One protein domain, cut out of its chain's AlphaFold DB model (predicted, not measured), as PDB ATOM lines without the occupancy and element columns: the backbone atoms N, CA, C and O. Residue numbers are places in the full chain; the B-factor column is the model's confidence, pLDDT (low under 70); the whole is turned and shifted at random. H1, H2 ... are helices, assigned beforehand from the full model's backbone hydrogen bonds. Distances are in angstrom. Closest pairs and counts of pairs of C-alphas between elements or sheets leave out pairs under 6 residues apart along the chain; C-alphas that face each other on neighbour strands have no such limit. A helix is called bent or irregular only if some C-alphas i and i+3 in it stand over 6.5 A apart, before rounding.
ATOM      1  N   GLU A 181     171.893 156.248  88.828       93.69
ATOM      2  CA  GLU A 181     171.756 154.846  89.250       93.69
ATOM      3  C   GLU A 181     170.437 154.598  90.001       93.69
ATOM      4  O   GLU A 181     169.811 153.556  89.801       93.69
ATOM      5  N   LYS A 182     169.947 155.563  90.794       94.69
ATOM      6  CA  LYS A 182     168.616 155.474  91.426       94.69
ATOM      7  C   LYS A 182     167.500 155.379  90.385       94.69
ATOM      8  O   LYS A 182     166.698 154.449  90.440       94.69
ATOM      9  N   ILE A 183     167.504 156.270  89.391       94.00
ATOM     10  CA  ILE A 183     166.512 156.273  88.301       94.00
ATOM     11  C   ILE A 183     166.556 154.952  87.520       94.00
ATOM     12  O   ILE A 183     165.523 154.398  87.132       94.00
ATOM     13  N   LYS A 184     167.760 154.428  87.277       93.56
ATOM     14  CA  LYS A 184     167.948 153.155  86.582       93.56
ATOM     15  C   LYS A 184     167.347 151.986  87.369       93.56
ATOM     16  O   LYS A 184     166.585 151.215  86.786       93.56
ATOM     17  N   MET A 185     167.618 151.902  88.673       92.38
ATOM     18  CA  MET A 185     167.041 150.875  89.551       92.38
ATOM     19  C   MET A 185     165.509 150.940  89.581       92.38
ATOM     20  O   MET A 185     164.848 149.919  89.402       92.38
ATOM     21  N   GLU A 186     164.929 152.134  89.727       92.75
ATOM     22  CA  GLU A 186     163.473 152.323  89.699       92.75
ATOM     23  C   GLU A 186     162.858 151.832  88.382       92.75
ATOM     24  O   GLU A 186     161.839 151.134  88.373       92.75
ATOM     25  N   ARG A 187     163.501 152.138  87.247       90.81
ATOM     26  CA  ARG A 187     163.036 151.685  85.932       90.81
ATOM     27  C   ARG A 187     163.070 150.164  85.801       90.81
ATOM     28  O   ARG A 187     162.170 149.602  85.170       90.81
ATOM     29  N   ASP A 188     164.086 149.507  86.344       89.88
ATOM     30  CA  ASP A 188     164.214 148.054  86.263       89.88
ATOM     31  C   ASP A 188     163.184 147.347  87.157       89.88
ATOM     32  O   ASP A 188     162.508 146.436  86.676       89.88
ATOM     33  N   ILE A 189     162.901 147.875  88.355       91.12
ATOM     34  CA  ILE A 189     161.784 147.415  89.203       91.12
ATOM     35  C   ILE A 189     160.444 147.529  88.457       91.12
ATOM     36  O   ILE A 189     159.636 146.597  88.446       91.12
ATOM     37  N   ILE A 190     160.197 148.654  87.776       89.88
ATOM     38  CA  ILE A 190     158.965 148.849  86.996       89.88
ATOM     39  C   ILE A 190     158.860 147.826  85.856       89.88
ATOM     40  O   ILE A 190     157.767 147.321  85.583       89.88
ATOM     41  N   LYS A 191     159.965 147.517  85.165       87.88
ATOM     42  CA  LYS A 191     159.965 146.496  84.104       87.88
ATOM     43  C   LYS A 191     159.655 145.115  84.669       87.88
ATOM     44  O   LYS A 191     158.812 144.427  84.099       87.88
ATOM     45  N   GLU A 192     160.288 144.729  85.772       87.50
ATOM     46  CA  GLU A 192     160.039 143.440  86.424       87.50
ATOM     47  C   GLU A 192     158.576 143.302  86.848       87.50
ATOM     48  O   GLU A 192     157.936 142.292  86.555       87.50
ATOM     49  N   ASN A 193     158.001 144.348  87.445       87.50
ATOM     50  CA  ASN A 193     156.593 144.350  87.835       87.50
ATOM     51  C   ASN A 193     155.655 144.231  86.627       87.50
ATOM     52  O   ASN A 193     154.678 143.487  86.678       87.50
ATOM     53  N   LYS A 194     155.964 144.892  85.504       86.62
ATOM     54  CA  LYS A 194     155.185 144.738  84.262       86.62
ATOM     55  C   LYS A 194     155.224 143.309  83.719       86.62
ATOM     56  O   LYS A 194     154.212 142.838  83.207       86.62
ATOM     57  N   VAL A 195     156.366 142.629  83.820       84.38
ATOM     58  CA  VAL A 195     156.488 141.223  83.406       84.38
ATOM     59  C   VAL A 195     155.641 140.325  84.305       84.38
ATOM     60  O   VAL A 195     154.888 139.508  83.780       84.38
ATOM     61  N   LYS A 196     155.683 140.528  85.629       81.50
ATOM     62  CA  LYS A 196     154.862 139.767  86.589       81.50
ATOM     63  C   LYS A 196     153.367 139.907  86.308       81.50
ATOM     64  O   LYS A 196     152.691 138.901  86.137       81.50
ATOM     65  N   ILE A 197     152.883 141.140  86.140       80.94
ATOM     66  CA  ILE A 197     151.470 141.412  85.822       80.94
ATOM     67  C   ILE A 197     151.054 140.715  84.522       80.94
ATOM     68  O   ILE A 197     149.955 140.171  84.423       80.94
ATOM     69  N   LYS A 198     151.927 140.715  83.506       82.94
ATOM     70  CA  LYS A 198     151.639 140.038  82.239       82.94
ATOM     71  C   LYS A 198     151.524 138.522  82.425       82.94
ATOM     72  O   LYS A 198     150.566 137.940  81.929       82.94
ATOM     73  N   MET A 199     152.451 137.909  83.163       75.94
ATOM     74  CA  MET A 199     152.415 136.471  83.456       75.94
ATOM     75  C   MET A 199     151.168 136.074  84.249       75.94
ATOM     76  O   MET A 199     150.528 135.084  83.919       75.94
ATOM     77  N   GLU A 200     150.783 136.862  85.255       76.50
ATOM     78  CA  GLU A 200     149.548 136.639  86.015       76.50
ATOM     79  C   GLU A 200     148.308 136.746  85.119       76.50
ATOM     80  O   GLU A 200     147.414 135.904  85.192       76.50
ATOM     81  N   GLY A 201     148.264 137.738  84.225       73.12
ATOM     82  CA  GLY A 201     147.179 137.883  83.257       73.12
ATOM     83  C   GLY A 201     147.077 136.708  82.278       73.12
ATOM     84  O   GLY A 201     145.968 136.294  81.937       73.12
ATOM     85  N   ASP A 202     148.209 136.157  81.843       77.69
ATOM     86  CA  ASP A 202     148.247 134.992  80.956       77.69
ATOM     87  C   ASP A 202     147.817 133.710  81.704       77.69
ATOM     88  O   ASP A 202     146.975 132.971  81.195       77.69
ATOM     89  N   LEU A 203     148.235 133.523  82.964       71.50
ATOM     90  CA  LEU A 203     147.772 132.424  83.831       71.50
ATOM     91  C   LEU A 203     146.261 132.472  84.104       71.50
ATOM     92  O   LEU A 203     145.586 131.444  84.125       71.50
ATOM     93  N   VAL A 204     145.695 133.666  84.307       77.00
ATOM     94  CA  VAL A 204     144.243 133.828  84.487       77.00
ATOM     95  C   VAL A 204     143.484 133.434  83.219       77.00
ATOM     96  O   VAL A 204     142.415 132.829  83.311       77.00
ATOM     97  N   LYS A 205     144.027 133.737  82.032       76.06
ATOM     98  CA  LYS A 205     143.423 133.320  80.759       76.06
ATOM     99  C   LYS A 205     143.489 131.809  80.573       76.06
ATOM    100  O   LYS A 205     142.466 131.227  80.230       76.06
ATOM    101  N   GLU A 206     144.634 131.184  80.840       71.94
ATOM    102  CA  GLU A 206     144.784 129.725  80.760       71.94
ATOM    103  C   GLU A 206     143.809 129.014  81.704       71.94
ATOM    104  O   GLU A 206     143.048 128.154  81.267       71.94
ATOM    105  N   ASN A 207     143.712 129.461  82.960       76.81
ATOM    106  CA  ASN A 207     142.748 128.913  83.920       76.81
ATOM    107  C   ASN A 207     141.286 129.098  83.485       76.81
ATOM    108  O   ASN A 207     140.432 128.273  83.812       76.81
ATOM    109  N   LYS A 208     140.963 130.185  82.773       78.56
ATOM    110  CA  LYS A 208     139.614 130.398  82.232       78.56
ATOM    111  C   LYS A 208     139.312 129.424  81.090       78.56
ATOM    112  O   LYS A 208     138.220 128.864  81.068       78.56
ATOM    113  N   VAL A 209     140.269 129.213  80.185       79.69
ATOM    114  CA  VAL A 209     140.145 128.257  79.072       79.69
ATOM    115  C   VAL A 209     139.990 126.833  79.600       79.69
ATOM    116  O   VAL A 209     139.101 126.116  79.146       79.69
ATOM    117  N   GLU A 210     140.779 126.446  80.604       83.38
ATOM    118  CA  GLU A 210     140.691 125.109  81.199       83.38
ATOM    119  C   GLU A 210     139.332 124.884  81.881       83.38
ATOM    120  O   GLU A 210     138.671 123.878  81.635       83.38
ATOM    121  N   LYS A 211     138.825 125.870  82.634       81.38
ATOM    122  CA  LYS A 211     137.471 125.795  83.211       81.38
ATOM    123  C   LYS A 211     136.366 125.717  82.158       81.38
ATOM    124  O   LYS A 211     135.353 125.058  82.387       81.38
ATOM    125  N   GLU A 212     136.498 126.415  81.030       80.38
ATOM    126  CA  GLU A 212     135.535 126.308  79.925       80.38
ATOM    127  C   GLU A 212     135.584 124.928  79.262       80.38
ATOM    128  O   GLU A 212     134.533 124.374  78.931       80.38
ATOM    129  N   ARG A 213     136.776 124.337  79.141       84.69
ATOM    130  CA  ARG A 213     136.960 122.967  78.657       84.69
ATOM    131  C   ARG A 213     136.301 121.945  79.584       84.69
ATOM    132  O   ARG A 213     135.477 121.170  79.108       84.69
ATOM    133  N   GLU A 214     136.572 122.000  80.890       83.88
ATOM    134  CA  GLU A 214     135.942 121.120  81.888       83.88
ATOM    135  C   GLU A 214     134.408 121.209  81.833       83.88
ATOM    136  O   GLU A 214     133.705 120.199  81.849       83.88
ATOM    137  N   ARG A 215     133.856 122.427  81.716       81.12
ATOM    138  CA  ARG A 215     132.403 122.631  81.578       81.12
ATOM    139  C   ARG A 215     131.848 121.986  80.313       81.12
ATOM    140  O   ARG A 215     130.755 121.423  80.359       81.12
ATOM    141  N   ARG A 216     132.576 122.078  79.198       82.62
ATOM    142  CA  ARG A 216     132.168 121.482  77.923       82.62
ATOM    143  C   ARG A 216     132.163 119.957  77.998       82.62
ATOM    144  O   ARG A 216     131.186 119.357  77.570       82.62
ATOM    145  N   GLU A 217     133.183 119.360  78.611       85.50
ATOM    146  CA  GLU A 217     133.265 117.910  78.835       85.50
ATOM    147  C   GLU A 217     132.105 117.415  79.722       85.50
ATOM    148  O   GLU A 217     131.446 116.428  79.400       85.50
ATOM    149  N   VAL A 218     131.775 118.142  80.799       84.00
ATOM    150  CA  VAL A 218     130.611 117.821  81.649       84.00
ATOM    151  C   VAL A 218     129.296 117.922  80.873       84.00
ATOM    152  O   VAL A 218     128.435 117.052  81.011       84.00
ATOM    153  N   LEU A 219     129.120 118.975  80.068       79.62
ATOM    154  CA  LEU A 219     127.913 119.159  79.264       79.62
ATOM    155  C   LEU A 219     127.759 118.035  78.230       79.62
ATOM    156  O   LEU A 219     126.665 117.505  78.074       79.62
ATOM    157  N   GLU A 220     128.848 117.625  77.582       84.00
ATOM    158  CA  GLU A 220     128.851 116.529  76.611       84.00
ATOM    159  C   GLU A 220     128.381 115.207  77.229       84.00
ATOM    160  O   GLU A 220     127.536 114.521  76.652       84.00
ATOM    161  N   VAL A 221     128.851 114.876  78.438       85.69
ATOM    162  CA  VAL A 221     128.405 113.676  79.167       85.69
ATOM    163  C   VAL A 221     126.909 113.737  79.490       85.69
ATOM    164  O   VAL A 221     126.202 112.746  79.296       85.69
ATOM    165  N   LEU A 222     126.413 114.886  79.960       78.19
ATOM    166  CA  LEU A 222     124.999 115.062  80.313       78.19
ATOM    167  C   LEU A 222     124.084 114.955  79.088       78.19
ATOM    168  O   LEU A 222     123.088 114.235  79.121       78.19
ATOM    169  N   VAL A 223     124.443 115.635  77.999       82.44
ATOM    170  CA  VAL A 223     123.679 115.653  76.744       82.44
ATOM    171  C   VAL A 223     123.648 114.272  76.093       82.44
ATOM    172  O   VAL A 223     122.589 113.810  75.666       82.44
ATOM    173  N   LYS A 224     124.772 113.550  76.127       84.31
ATOM    174  CA  LYS A 224     124.839 112.163  75.659       84.31
ATOM    175  C   LYS A 224     123.930 111.231  76.463       84.31
ATOM    176  O   LYS A 224     123.327 110.332  75.885       84.31
ATOM    177  N   GLY A 225     123.785 111.463  77.771       79.75
ATOM    178  CA  GLY A 225     122.829 110.746  78.623       79.75
ATOM    179  C   GLY A 225     121.362 110.958  78.225       79.75
ATOM    180  O   GLY A 225     120.541 110.074  78.446       79.75
ATOM    181  N   MET A 226     121.049 112.083  77.576       79.69
ATOM    182  CA  MET A 226     119.727 112.386  77.011       79.69
ATOM    183  C   MET A 226     119.549 111.856  75.575       79.69
ATOM    184  O   MET A 226     118.493 112.043  74.977       79.69
ATOM    185  N   GLY A 227     120.562 111.181  75.019       86.69
ATOM    186  CA  GLY A 227     120.541 110.599  73.673       86.69
ATOM    187  C   GLY A 227     120.901 111.571  72.549       86.69
ATOM    188  O   GLY A 227     120.629 111.270  71.391       86.69
ATOM    189  N   TRP A 228     121.471 112.733  72.873       83.44
ATOM    190  CA  TRP A 228     121.804 113.785  71.909       83.44
ATOM    191  C   TRP A 228     123.325 113.914  71.772       83.44
ATOM    192  O   TRP A 228     124.072 113.614  72.709       83.44
ATOM    193  N   SER A 229     123.811 114.388  70.626       87.25
ATOM    194  CA  SER A 229     125.181 114.897  70.520       87.25
ATOM    195  C   SER A 229     125.274 116.336  71.038       87.25
ATOM    196  O   SER A 229     124.290 117.080  71.060       87.25
ATOM    197  N   LEU A 230     126.474 116.747  71.459       77.00
ATOM    198  CA  LEU A 230     126.700 118.105  71.959       77.00
ATOM    199  C   LEU A 230     126.358 119.171  70.904       77.00
ATOM    200  O   LEU A 230     125.767 120.193  71.243       77.00
ATOM    201  N   ASP A 231     126.684 118.919  69.636       80.50
ATOM    202  CA  ASP A 231     126.429 119.855  68.538       80.50
ATOM    203  C   ASP A 231     124.929 119.979  68.219       80.50
ATOM    204  O   ASP A 231     124.437 121.091  68.027       80.50
ATOM    205  N   GLU A 232     124.178 118.870  68.243       80.19
ATOM    206  CA  GLU A 232     122.712 118.889  68.097       80.19
ATOM    207  C   GLU A 232     122.057 119.688  69.226       80.19
ATOM    208  O   GLU A 232     121.175 120.513  68.992       80.19
ATOM    209  N   TYR A 233     122.525 119.489  70.458       77.94
ATOM    210  CA  TYR A 233     122.005 120.203  71.615       77.94
ATOM    211  C   TYR A 233     122.306 121.705  71.570       77.94
ATOM    212  O   TYR A 233     121.422 122.508  71.877       77.94
ATOM    213  N   ILE A 234     123.511 122.105  71.146       76.69
ATOM    214  CA  ILE A 234     123.863 123.521  70.958       76.69
ATOM    215  C   ILE A 234     122.959 124.155  69.896       76.69
ATOM    216  O   ILE A 234     122.366 125.198  70.164       76.69
ATOM    217  N   GLN A 235     122.781 123.509  68.739       76.25
ATOM    218  CA  GLN A 235     121.932 124.036  67.666       76.25
ATOM    219  C   GLN A 235     120.478 124.222  68.111       76.25
ATOM    220  O   GLN A 235     119.879 125.267  67.853       76.25
ATOM    221  N   VAL A 236     119.909 123.246  68.822       75.12
ATOM    222  CA  VAL A 236     118.541 123.360  69.344       75.12
ATOM    223  C   VAL A 236     118.448 124.453  70.409       75.12
ATOM    224  O   VAL A 236     117.518 125.258  70.369       75.12
ATOM    225  N   SER A 237     119.428 124.544  71.310       68.81
ATOM    226  CA  SER A 237     119.467 125.562  72.370       68.81
ATOM    227  C   SER A 237     119.574 126.985  71.812       68.81
ATOM    228  O   SER A 237     118.918 127.898  72.313       68.81
ATOM    229  N   GLU A 238     120.369 127.187  70.757       68.81
ATOM    230  CA  GLU A 238     120.505 128.474  70.064       68.81
ATOM    231  C   GLU A 238     119.203 128.883  69.366       68.81
ATOM    232  O   GLU A 238     118.763 130.029  69.493       68.81
ATOM    233  N   VAL A 239     118.538 127.938  68.694       62.88
ATOM    234  CA  VAL A 239     117.221 128.159  68.077       62.88
ATOM    235  C   VAL A 239     116.174 128.499  69.141       62.88
ATOM    236  O   VAL A 239     115.383 129.424  68.964       62.88
ATOM    237  N   GLN A 240     116.193 127.810  70.280       62.28
ATOM    238  CA  GLN A 240     115.259 128.037  71.380       62.28
ATOM    239  C   GLN A 240     115.498 129.399  72.057       62.28
ATOM    240  O   GLN A 240     114.542 130.134  72.302       62.28
ATOM    241  N   ALA A 241     116.754 129.807  72.267       60.97
ATOM    242  CA  ALA A 241     117.096 131.139  72.779       60.97
ATOM    243  C   ALA A 241     116.644 132.265  71.827       60.97
ATOM    244  O   ALA A 241     116.116 133.287  72.276       60.97
ATOM    245  N   TYR A 242     116.788 132.050  70.514       54.84
ATOM    246  CA  TYR A 242     116.329 132.976  69.479       54.84
ATOM    247  C   TYR A 242     114.797 133.112  69.457       54.84
ATOM    248  O   TYR A 242     114.272 134.223  69.368       54.84
ATOM    249  N   LEU A 243     114.067 132.001  69.605       50.97
ATOM    250  CA  LEU A 243     112.599 131.979  69.617       50.97
ATOM    251  C   LEU A 243     111.986 132.624  70.871       50.97
ATOM    252  O   LEU A 243     110.894 133.182  70.793       50.97
ATOM    253  N   VAL A 244     112.682 132.594  72.011       62.06
ATOM    254  CA  VAL A 244     112.209 133.187  73.281       62.06
ATOM    255  C   VAL A 244     112.590 134.681  73.400       62.06
ATOM    256  O   VAL A 244     112.278 135.341  74.389       62.06
ATOM    257  N   GLY A 245     113.224 135.268  72.375       50.25
ATOM    258  CA  GLY A 245     113.514 136.708  72.312       50.25
ATOM    259  C   GLY A 245     114.644 137.182  73.236       50.25
ATOM    260  O   GLY A 245     114.811 138.387  73.448       50.25
ATOM    261  N   GLY A 246     115.439 136.261  73.787       55.34
ATOM    262  CA  GLY A 246     116.597 136.587  74.612       55.34
ATOM    263  C   GLY A 246     117.784 137.004  73.745       55.34
ATOM    264  O   GLY A 246     118.374 136.180  73.061       55.34
ATOM    265  N   LYS A 247     118.194 138.277  73.800       50.53
ATOM    266  CA  LYS A 247     119.390 138.775  73.081       50.53
ATOM    267  C   LYS A 247     120.726 138.206  73.586       50.53
ATOM    268  O   LYS A 247     121.764 138.534  73.023       50.53
ATOM    269  N   ASN A 248     120.707 137.362  74.616       55.22
ATOM    270  CA  ASN A 248     121.890 136.725  75.177       55.22
ATOM    271  C   ASN A 248     121.685 135.210  75.137       55.22
ATOM    272  O   ASN A 248     120.760 134.706  75.773       55.22
ATOM    273  N   ALA A 249     122.542 134.494  74.405       55.31
ATOM    274  CA  ALA A 249     122.625 133.043  74.522       55.31
ATOM    275  C   ALA A 249     122.872 132.674  76.003       55.31
ATOM    276  O   ALA A 249     123.695 133.338  76.649       55.31
ATOM    277  N   PRO A 250     122.163 131.681  76.572       58.81
ATOM    278  CA  PRO A 250     122.383 131.268  77.953       58.81
ATOM    279  C   PRO A 250     123.835 130.819  78.126       58.81
ATOM    280  O   PRO A 250     124.387 130.114  77.277       58.81
ATOM    281  N   CYS A 251     124.486 131.256  79.207       63.19
ATOM    282  CA  CYS A 251     125.848 130.811  79.469       63.19
ATOM    283  C   CYS A 251     125.838 129.300  79.751       63.19
ATOM    284  O   CYS A 251     124.878 128.779  80.318       63.19
ATOM    285  N   ILE A 252     126.915 128.593  79.391       62.22
ATOM    286  CA  ILE A 252     127.034 127.129  79.544       62.22
ATOM    287  C   ILE A 252     126.664 126.658  80.966       62.22
ATOM    288  O   ILE A 252     126.110 125.575  81.134       62.22
ATOM    289  N   GLU A 253     126.916 127.467  82.000       63.44
ATOM    290  CA  GLU A 253     126.523 127.162  83.383       63.44
ATOM    291  C   GLU A 253     125.009 127.111  83.606       63.44
ATOM    292  O   GLU A 253     124.530 126.230  84.324       63.44
ATOM    293  N   ASP A 254     124.258 128.033  83.009       69.31
ATOM    294  CA  ASP A 254     122.800 128.063  83.123       69.31
ATOM    295  C   ASP A 254     122.186 126.889  82.363       69.31
ATOM    296  O   ASP A 254     121.263 126.241  82.858       69.31
ATOM    297  N   THR A 255     122.781 126.538  81.224       66.31
ATOM    298  CA  THR A 255     122.416 125.366  80.429       66.31
ATOM    299  C   THR A 255     122.672 124.061  81.190       66.31
ATOM    300  O   THR A 255     121.772 123.234  81.314       66.31
ATOM    301  N   ILE A 256     123.848 123.895  81.814       65.81
ATOM    302  CA  ILE A 256     124.146 122.730  82.673       65.81
ATOM    303  C   ILE A 256     123.152 122.640  83.842       65.81
ATOM    304  O   ILE A 256     122.704 121.545  84.188       65.81
ATOM    305  N   LYS A 257     122.796 123.769  84.473       73.19
ATOM    306  CA  LYS A 257     121.804 123.790  85.561       73.19
ATOM    307  C   LYS A 257     120.409 123.393  85.077       73.19
ATOM    308  O   LYS A 257     119.741 122.638  85.781       73.19
ATOM    309  N   ALA A 258     119.983 123.878  83.912       70.44
ATOM    310  CA  ALA A 258     118.693 123.539  83.319       70.44
ATOM    311  C   ALA A 258     118.604 122.038  83.005       70.44
ATOM    312  O   ALA A 258     117.683 121.378  83.477       70.44
ATOM    313  N   VAL A 259     119.626 121.480  82.347       67.56
ATOM    314  CA  VAL A 259     119.708 120.042  82.035       67.56
ATOM    315  C   VAL A 259     119.674 119.187  83.301       67.56
ATOM    316  O   VAL A 259     118.906 118.235  83.392       67.56
ATOM    317  N   LYS A 260     120.462 119.537  84.328       70.00
ATOM    318  CA  LYS A 260     120.437 118.805  85.606       70.00
ATOM    319  C   LYS A 260     119.055 118.822  86.260       70.00
ATOM    320  O   LYS A 260     118.674 117.834  86.880       70.00
ATOM    321  N   LYS A 261     118.326 119.934  86.145       73.38
ATOM    322  CA  LYS A 261     116.979 120.073  86.700       73.38
ATOM    323  C   LYS A 261     115.962 119.222  85.936       73.38
ATOM    324  O   LYS A 261     115.122 118.610  86.582       73.38
ATOM    325  N   GLU A 262     116.058 119.151  84.610       67.81
ATOM    326  CA  GLU A 262     115.206 118.279  83.789       67.81
ATOM    327  C   GLU A 262     115.475 116.798  84.073       67.81
ATOM    328  O   GLU A 262     114.529 116.048  84.292       67.81
ATOM    329  N   ILE A 263     116.744 116.389  84.196       66.12
ATOM    330  CA  ILE A 263     117.111 115.009  84.565       66.12
ATOM    331  C   ILE A 263     116.524 114.607  85.928       66.12
ATOM    332  O   ILE A 263     116.143 113.462  86.109       66.12
ATOM    333  N   GLN A 264     116.438 115.526  86.896       68.38
ATOM    334  CA  GLN A 264     115.865 115.244  88.223       68.38
ATOM    335  C   GLN A 264     114.332 115.133  88.236       68.38
ATOM    336  O   GLN A 264     113.769 114.733  89.254       68.38
ATOM    337  N   GLN A 265     113.657 115.553  87.165       66.81
ATOM    338  CA  GLN A 265     112.198 115.518  87.043       66.81
ATOM    339  C   GLN A 265     111.686 114.280  86.292       66.81
ATOM    340  O   GLN A 265     110.472 114.071  86.253       66.81
TER     341      GLN A 265
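Overview. This is residues 181 to 265 of the 266 residues of an uncharacterized protein of Neolecta irregularis (strain DAH-3) (UniProt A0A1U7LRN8). One very long straight helix, H1, makes the length of this model, and at its last part the two shorter helices H2 and H3 form a small head with it. H2 stands crosswise to H1 near the end of H1, H3 runs beside the last part of H1, and the first part of H1, residues 181 to 211, sticks out as a long free arm. The printed part has 85 residues with three named helices, in the order H1, H2, H3, and no named strand; the class is all helix. The whole is extended, with a radius of gyration of the C-alphas of 21.6 A, and spans 70 by 28 by 21 A.

Arrangement. H1, residues 181 to 225, is the longest helix, and its residues 181 to 211 stand free. H2, residues 230 to 243, touches H1, and the closest C-alphas are those of Glu 220 and Leu 230, 5.4 A apart. H1 touches H2 with residues 219 to 224 alone, and H2 touches H1 with residues 230 to 233 alone. The lines of H1 and H2 are about perpendicular, at 86 degrees. H3, residues 252 to 263, touches H1 with the closest C-alphas at Leu 219 and Ile 256, 6.2 A apart. H1 touches H3 with residues 215 to 223 alone. H1 and H3 run the same way at a shallow tilt of 25 degrees. H2 and H3 are apart, with no C-alpha of the one within 8 A of the other. In H1, H2 and H3 every O i to N i+4 pair is within hydrogen-bond range.

Along the chain. H1 has 45 residues and measures 66.7 A from its first to its last C-alpha, from C-alpha 181 at (171.756, 154.846, 89.250) to C-alpha 225 at (122.829, 110.746, 78.623). H2 has 14 residues, Leu 230 to Leu 243, and measures 19.9 A. H3 has 12 residues, Ile 252 to Ile 263, measures 16.4 A and ends with C-alpha 263 at (117.111, 115.009, 84.565). None of the three helices is bent.

Size, cuts and confidence. The outline is a rod, and the two C-alphas farthest apart are those of Glu 181 and Gln 265, 71.4 A. Residues 242 to 247 also stand free, of which 242 and 243 belong to H2. Without the stretches that stand free, the body has 48 residues, spans 25 by 25 by 18 A and has a radius of gyration of 10.1 A. The link from H1 to H2 is tight, with 4 residues, and the link from H2 to H3 is short, with 8 residues. The printed part has no cut. The mean pLDDT of the printed part is 76.1, and 25 residues are under 70: residues 237 to 256, residue 259 and residues 262 to 265.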